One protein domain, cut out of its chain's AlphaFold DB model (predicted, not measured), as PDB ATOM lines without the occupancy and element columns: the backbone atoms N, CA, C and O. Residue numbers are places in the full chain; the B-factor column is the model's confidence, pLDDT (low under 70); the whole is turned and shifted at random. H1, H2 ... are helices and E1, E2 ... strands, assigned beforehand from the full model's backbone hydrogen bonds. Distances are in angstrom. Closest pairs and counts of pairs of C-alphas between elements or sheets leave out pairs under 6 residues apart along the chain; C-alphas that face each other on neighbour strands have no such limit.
ATOM      1  N   VAL A   3     -53.189 -25.189 -30.200       93.94
ATOM      2  CA  VAL A   3     -52.341 -26.381 -30.333       93.94
ATOM      3  C   VAL A   3     -50.919 -26.011 -29.945       93.94
ATOM      4  O   VAL A   3     -50.384 -25.050 -30.485       93.94
ATOM      5  N   GLU A   4     -50.307 -26.776 -29.047       94.31
ATOM      6  CA  GLU A   4     -48.916 -26.599 -28.628       94.31
ATOM      7  C   GLU A   4     -48.042 -27.722 -29.190       94.31
ATOM      8  O   GLU A   4     -48.393 -28.902 -29.115       94.31
ATOM      9  N   LEU A   5     -46.922 -27.346 -29.807       94.31
ATOM     10  CA  LEU A   5     -46.038 -28.247 -30.538       94.31
ATOM     11  C   LEU A   5     -44.680 -28.353 -29.847       94.31
ATOM     12  O   LEU A   5     -43.952 -27.368 -29.759       94.31
ATOM     13  N   HIS A   6     -44.311 -29.571 -29.441       90.75
ATOM     14  CA  HIS A   6     -42.976 -29.888 -28.908       90.75
ATOM     15  C   HIS A   6     -42.076 -30.619 -29.917       90.75
ATOM     16  O   HIS A   6     -40.862 -30.673 -29.738       90.75
ATOM     17  N   ASP A   7     -42.654 -31.184 -30.978       90.69
ATOM     18  CA  ASP A   7     -41.946 -31.824 -32.088       90.69
ATOM     19  C   ASP A   7     -42.811 -31.714 -33.353       90.69
ATOM     20  O   ASP A   7     -44.019 -31.461 -33.278       90.69
ATOM     21  N   LEU A   8     -42.202 -31.921 -34.517       93.12
ATOM     22  CA  LEU A   8     -42.893 -31.920 -35.797       93.12
ATOM     23  C   LEU A   8     -43.088 -33.351 -36.314       93.12
ATOM     24  O   LEU A   8     -42.212 -34.212 -36.182       93.12
ATOM     25  N   PRO A   9     -44.246 -33.655 -36.924       93.12
ATOM     26  CA  PRO A   9     -44.525 -35.005 -37.376       93.12
ATOM     27  C   PRO A   9     -43.609 -35.402 -38.536       93.12
ATOM     28  O   PRO A   9     -43.448 -34.675 -39.515       93.12
ATOM     29  N   ARG A  10     -43.083 -36.630 -38.472       90.06
ATOM     30  CA  ARG A  10     -42.284 -37.222 -39.559       90.06
ATOM     31  C   ARG A  10     -43.108 -37.572 -40.802       90.06
ATOM     32  O   ARG A  10     -42.571 -37.618 -41.901       90.06
ATOM     33  N   HIS A  11     -44.405 -37.828 -40.634       93.25
ATOM     34  CA  HIS A  11     -45.317 -38.238 -41.703       93.25
ATOM     35  C   HIS A  11     -46.622 -37.439 -41.635       93.25
ATOM     36  O   HIS A  11     -46.980 -36.904 -40.592       93.25
ATOM     37  N   GLY A  12     -47.368 -37.375 -42.741       94.50
ATOM     38  CA  GLY A  12     -48.690 -36.734 -42.744       94.50
ATOM     39  C   GLY A  12     -48.671 -35.200 -42.749       94.50
ATOM     40  O   GLY A  12     -49.678 -34.590 -42.389       94.50
ATOM     41  N   ARG A  13     -47.573 -34.576 -43.212       96.25
ATOM     42  CA  ARG A  13     -47.371 -33.111 -43.256       96.25
ATOM     43  C   ARG A  13     -48.598 -32.336 -43.753       96.25
ATOM     44  O   ARG A  13     -49.029 -31.404 -43.090       96.25
ATOM     45  N   LYS A  14     -49.209 -32.746 -44.873       96.19
ATOM     46  CA  LYS A  14     -50.392 -32.059 -45.434       96.19
ATOM     47  C   LYS A  14     -51.565 -31.993 -44.449       96.19
ATOM     48  O   LYS A  14     -52.134 -30.926 -44.248       96.19
ATOM     49  N   LYS A  15     -51.910 -33.119 -43.811       96.88
ATOM     50  CA  LYS A  15     -53.006 -33.176 -42.826       96.88
ATOM     51  C   LYS A  15     -52.672 -32.361 -41.576       96.88
ATOM     52  O   LYS A  15     -53.554 -31.707 -41.027       96.88
ATOM     53  N   PHE A  16     -51.408 -32.386 -41.156       97.12
ATOM     54  CA  PHE A  16     -50.920 -31.615 -40.018       97.12
ATOM     55  C   PHE A  16     -51.026 -30.103 -40.254       97.12
ATOM     56  O   PHE A  16     -51.612 -29.405 -39.432       97.12
ATOM     57  N   VAL A  17     -50.560 -29.610 -41.404       97.56
ATOM     58  CA  VAL A  17     -50.667 -28.188 -41.782       97.56
ATOM     59  C   VAL A  17     -52.128 -27.750 -41.849       97.56
ATOM     60  O   VAL A  17     -52.498 -26.732 -41.275       97.56
ATOM     61  N   GLN A  18     -52.996 -28.560 -42.462       97.00
ATOM     62  CA  GLN A  18     -54.434 -28.283 -42.485       97.00
ATOM     63  C   GLN A  18     -55.042 -28.203 -41.076       97.00
ATOM     64  O   GLN A  18     -55.926 -27.386 -40.837       97.00
ATOM     65  N   ALA A  19     -54.605 -29.051 -40.141       96.31
ATOM     66  CA  ALA A  19     -55.055 -28.988 -38.753       96.31
ATOM     67  C   ALA A  19     -54.537 -27.730 -38.039       96.31
ATOM     68  O   ALA A  19     -55.310 -27.085 -37.334       96.31
ATOM     69  N   CYS A  20     -53.280 -27.351 -38.281       97.06
ATOM     70  CA  CYS A  20     -52.675 -26.121 -37.771       97.06
ATOM     71  C   CYS A  20     -53.445 -24.876 -38.239       97.06
ATOM     72  O   CYS A  20     -53.834 -24.058 -37.412       97.06
ATOM     73  N   ASN A  21     -53.773 -24.777 -39.531       96.88
ATOM     74  CA  ASN A  21     -54.499 -23.617 -40.069       96.88
ATOM     75  C   ASN A  21     -55.962 -23.546 -39.595       96.88
ATOM     76  O   ASN A  21     -56.551 -22.467 -39.544       96.88
ATOM     77  N   ARG A  22     -56.549 -24.673 -39.168       96.06
ATOM     78  CA  ARG A  22     -57.864 -24.700 -38.502       96.06
ATOM     79  C   ARG A  22     -57.810 -24.342 -37.016       96.06
ATOM     80  O   ARG A  22     -58.858 -24.089 -36.424       96.06
ATOM     81  N   ALA A  23     -56.634 -24.348 -36.390       94.75
ATOM     82  CA  ALA A  23     -56.499 -23.939 -35.001       94.75
ATOM     83  C   ALA A  23     -56.723 -22.422 -34.857       94.75
ATOM     84  O   ALA A  23     -56.611 -21.645 -35.810       94.75
ATOM     85  N   ALA A  24     -57.050 -21.998 -33.636       94.31
ATOM     86  CA  ALA A  24     -57.080 -20.580 -33.293       94.31
ATOM     87  C   ALA A  24     -55.650 -20.027 -33.282       94.31
ATOM     88  O   ALA A  24     -55.382 -19.013 -33.921       94.31
ATOM     89  N   ARG A  25     -54.742 -20.754 -32.613       95.38
ATOM     90  CA  ARG A  25     -53.299 -20.509 -32.576       95.38
ATOM     91  C   ARG A  25     -52.518 -21.821 -32.514       95.38
ATOM     92  O   ARG A  25     -53.020 -22.828 -32.008       95.38
ATOM     93  N   VAL A  26     -51.292 -21.769 -33.014       97.00
ATOM     94  CA  VAL A  26     -50.282 -22.822 -33.020       97.00
ATOM     95  C   VAL A  26     -49.078 -22.291 -32.256       97.00
ATOM     96  O   VAL A  26     -48.355 -21.428 -32.745       97.00
ATOM     97  N   VAL A  27     -48.881 -22.789 -31.043       96.81
ATOM     98  CA  VAL A  27     -47.735 -22.448 -30.206       96.81
ATOM     99  C   VAL A  27     -46.575 -23.363 -30.580       96.81
ATOM    100  O   VAL A  27     -46.702 -24.585 -30.513       96.81
ATOM    101  N   CYS A  28     -45.445 -22.784 -30.972       96.19
ATOM    102  CA  CYS A  28     -44.200 -23.512 -31.206       96.19
ATOM    103  C   CYS A  28     -43.078 -22.969 -30.317       96.19
ATOM    104  O   CYS A  28     -43.020 -21.772 -30.036       96.19
ATOM    105  N   LEU A  29     -42.157 -23.839 -29.906       93.75
ATOM    106  CA  LEU A  29     -41.178 -23.496 -28.868       93.75
ATOM    107  C   LEU A  29     -40.043 -22.584 -29.347       93.75
ATOM    108  O   LEU A  29     -39.430 -21.886 -28.544       93.75
ATOM    109  N   THR A  30     -39.703 -22.623 -30.637       93.75
ATOM    110  CA  THR A  30     -38.475 -21.996 -31.140       93.75
ATOM    111  C   THR A  30     -38.666 -21.349 -32.510       93.75
ATOM    112  O   THR A  30     -39.503 -21.764 -33.313       93.75
ATOM    113  N   ARG A  31     -37.832 -20.345 -32.816       94.38
ATOM    114  CA  ARG A  31     -37.817 -19.691 -34.136       94.38
ATOM    115  C   ARG A  31     -37.472 -20.651 -35.288       94.38
ATOM    116  O   ARG A  31     -38.083 -20.517 -36.344       94.38
ATOM    117  N   PRO A  32     -36.548 -21.624 -35.148       95.75
ATOM    118  CA  PRO A  32     -36.366 -22.660 -36.164       95.75
ATOM    119  C   PRO A  32     -37.644 -23.461 -36.446       95.75
ATOM    120  O   PRO A  32     -37.996 -23.631 -37.610       95.75
ATOM    121  N   MET A  33     -38.384 -23.866 -35.406       95.94
ATOM    122  CA  MET A  33     -39.655 -24.577 -35.581       95.94
ATOM    123  C   MET A  33     -40.700 -23.696 -36.281       95.94
ATOM    124  O   MET A  33     -41.388 -24.169 -37.181       95.94
ATOM    125  N   GLN A  34     -40.771 -22.404 -35.941       97.19
ATOM    126  CA  GLN A  34     -41.611 -21.433 -36.655       97.19
ATOM    127  C   GLN A  34     -41.266 -21.377 -38.148       97.19
ATOM    128  O   GLN A  34     -42.158 -21.488 -38.986       97.19
ATOM    129  N   LYS A  35     -39.979 -21.226 -38.494       97.38
ATOM    130  CA  LYS A  35     -39.525 -21.188 -39.893       97.38
ATOM    131  C   LYS A  35     -39.921 -22.458 -40.641       97.38
ATOM    132  O   LYS A  35     -40.356 -22.383 -41.787       97.38
ATOM    133  N   GLU A  36     -39.808 -23.611 -39.990       97.44
ATOM    134  CA  GLU A  36     -40.210 -24.881 -40.582       97.44
ATOM    135  C   GLU A  36     -41.731 -24.951 -40.811       97.44
ATOM    136  O   GLU A  36     -42.158 -25.279 -41.918       97.44
ATOM    137  N   LEU A  37     -42.551 -24.545 -39.838       97.69
ATOM    138  CA  LEU A  37     -44.014 -24.478 -39.969       97.69
ATOM    139  C   LEU A  37     -44.461 -23.538 -41.097       97.69
ATOM    140  O   LEU A  37     -45.305 -23.920 -41.912       97.69
ATOM    141  N   LEU A  38     -43.858 -22.348 -41.184       97.81
ATOM    142  CA  LEU A  38     -44.086 -21.399 -42.278       97.81
ATOM    143  C   LEU A  38     -43.729 -22.035 -43.627       97.81
ATOM    144  O   LEU A  38     -44.524 -21.995 -44.562       97.81
ATOM    145  N   SER A  39     -42.577 -22.714 -43.715       97.75
ATOM    146  CA  SER A  39     -42.154 -23.406 -44.941       97.75
ATOM    147  C   SER A  39     -43.101 -24.541 -45.358       97.75
ATOM    148  O   SER A  39     -43.161 -24.910 -46.531       97.75
ATOM    149  N   TRP A  40     -43.858 -25.108 -44.413       97.44
ATOM    150  CA  TRP A  40     -44.852 -26.150 -44.679       97.44
ATOM    151  C   TRP A  40     -46.223 -25.590 -45.084       97.44
ATOM    152  O   TRP A  40     -47.080 -26.371 -45.505       97.44
ATOM    153  N   GLY A  41     -46.428 -24.272 -44.989       97.62
ATOM    154  CA  GLY A  41     -47.676 -23.592 -45.341       97.62
ATOM    155  C   GLY A  41     -48.617 -23.340 -44.161       97.62
ATOM    156  O   GLY A  41     -49.819 -23.167 -44.373       97.62
ATOM    157  N   VAL A  42     -48.109 -23.351 -42.923       98.00
ATOM    158  CA  VAL A  42     -48.879 -22.838 -41.784       98.00
ATOM    159  C   VAL A  42     -48.917 -21.313 -41.864       98.00
ATOM    160  O   VAL A  42     -47.887 -20.679 -42.072       98.00
ATOM    161  N   GLU A  43     -50.105 -20.728 -41.728       97.19
ATOM    162  CA  GLU A  43     -50.300 -19.277 -41.796       97.19
ATOM    163  C   GLU A  43     -49.565 -18.565 -40.650       97.19
ATOM    164  O   GLU A  43     -49.688 -18.953 -39.489       97.19
ATOM    165  N   GLU A  44     -48.829 -17.491 -40.953       96.19
ATOM    166  CA  GLU A  44     -48.052 -16.748 -39.949       96.19
ATOM    167  C   GLU A  44     -48.930 -16.200 -38.819       96.19
ATOM    168  O   GLU A  44     -48.573 -16.318 -37.651       96.19
ATOM    169  N   SER A  45     -50.127 -15.710 -39.154       94.62
ATOM    170  CA  SER A  45     -51.128 -15.220 -38.195       94.62
ATOM    171  C   SER A  45     -51.611 -16.284 -37.202       94.62
ATOM    172  O   SER A  45     -52.212 -15.958 -36.178       94.62
ATOM    173  N   LYS A  46     -51.368 -17.569 -37.487       95.31
ATOM    174  CA  LYS A  46     -51.691 -18.679 -36.587       95.31
ATOM    175  C   LYS A  46     -50.558 -18.985 -35.624       95.31
ATOM    176  O   LYS A  46     -50.835 -19.571 -34.581       95.31
ATOM    177  N   ILE A  47     -49.314 -18.657 -35.959       96.81
ATOM    178  CA  ILE A  47     -48.144 -19.130 -35.221       96.81
ATOM    179  C   ILE A  47     -47.771 -18.146 -34.120       96.81
ATOM    180  O   ILE A  47     -47.643 -16.947 -34.340       96.81
ATOM    181  N   VAL A  48     -47.520 -18.687 -32.934       96.25
ATOM    182  CA  VAL A  48     -47.006 -17.950 -31.782       96.25
ATOM    183  C   VAL A  48     -45.762 -18.673 -31.286       96.25
ATOM    184  O   VAL A  48     -45.787 -19.884 -31.064       96.25
ATOM    185  N   VAL A  49     -44.654 -17.945 -31.142       96.06
ATOM    186  CA  VAL A  49     -43.397 -18.518 -30.645       96.06
ATOM    187  C   VAL A  49     -43.292 -18.278 -29.148       96.06
ATOM    188  O   VAL A  49     -42.983 -17.170 -28.725       96.06
ATOM    189  N   GLU A  50     -43.518 -19.323 -28.360       94.56
ATOM    190  CA  GLU A  50     -43.409 -19.287 -26.900       94.56
ATOM    191  C   GLU A  50     -42.692 -20.551 -26.417       94.56
ATOM    192  O   GLU A  50     -43.254 -21.650 -26.434       94.56
ATOM    193  N   GLY A  51     -41.438 -20.386 -25.985       90.94
ATOM    194  CA  GLY A  51     -40.640 -21.461 -25.388       90.94
ATOM    195  C   GLY A  51     -41.239 -21.965 -24.076       90.94
ATOM    196  O   GLY A  51     -42.140 -21.334 -23.526       90.94
ATOM    197  N   ASP A  52     -40.754 -23.103 -23.578       90.38
ATOM    198  CA  ASP A  52     -41.261 -23.707 -22.343       90.38
ATOM    199  C   ASP A  52     -41.171 -22.737 -21.160       90.38
ATOM    200  O   ASP A  52     -40.214 -21.971 -21.021       90.38
ATOM    201  N   GLY A  53     -42.187 -22.770 -20.299       90.44
ATOM    202  CA  GLY A  53     -42.195 -21.948 -19.096       90.44
ATOM    203  C   GLY A  53     -41.648 -22.680 -17.870       90.44
ATOM    204  O   GLY A  53     -41.528 -23.908 -17.851       90.44
TER     205      GLY A  53
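Overview. This is residues 3 to 53 of the 223 residues of an uncharacterized protein of Candidatus Peregrinibacteria bacterium GW2011_GWA2_54_9 (UniProt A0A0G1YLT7). What shape does the backbone make? It is a small sheet of three short parallel strands with helix H2 over E3, running along the strands, while helix H1, about perpendicular to H2, reaches the sheet with its residues 19 to 21. What is it built of? The printed part has 51 residues, with named elements in the order E1, H1, E2, H2, E3; the sheet runs E1, E2, E3, and the class is mixed, helices and strands. How large is it? It is compact, with a radius of gyration of the C-alphas of 9.8 A, and rounded, spanning 29 by 22 by 16 A.

Arrangement. How do the strands pair? E1, residues 3 to 5, is parallel to E2, residues 25 to 28, at 14 degrees, with N 27 and O 3 within hydrogen-bond range at 2.8 A. E2 is parallel to E3, residues 47 to 49, at 38 degrees, with N 48 and O 26 within hydrogen-bond range at 2.9 A. Where are the helices? H1, residues 13 to 22, is on the sheet but only grazes it; its closest C-alpha pair with E2 is Cys 20 and Val 26, 6.3 A. H2, residues 31 to 39, is on the sheet at a height of 9.2 A, over E3 and only just over E2, with 3 C-alphas falling on E2; on the local plane it runs along the strands, at 2 degrees to E3, and the closest C-alphas of H2 and E3 are Arg 31 and Val 49, 6.7 A. H1 and H2 are close but not clearly touching, their closest C-alphas, Val 17 and Leu 37, 7.8 A apart, and their lines about perpendicular at 80 degrees. What do strands and helices form together? E1, H1, E2 and E2, H2, E3 are strand-helix-strand units, two parallel neighbour strands joined through a helix, each with a right-handed crossover. Within H1 and H2 every O i to N i+4 pair is within hydrogen-bond range.

Along the chain. Where does the first element begin? E1 begins at C-alpha 3, (-52.341, -26.381, -30.333). How long are the longer elements? H1 measures 14.3 A from first to last C-alpha, H2 12.2 A and E2 9.7 A. Where does the last element end? E3 ends at C-alpha 49, (-43.397, -18.518, -30.645).

Size, cuts and confidence. Which C-alphas are farthest apart? Those of Lys 14 and Gly 53, at 29.4 A. Is anything missing or uncertain? The printed part has no cut, no link is long, and no printed residue is under 70 in pLDDT.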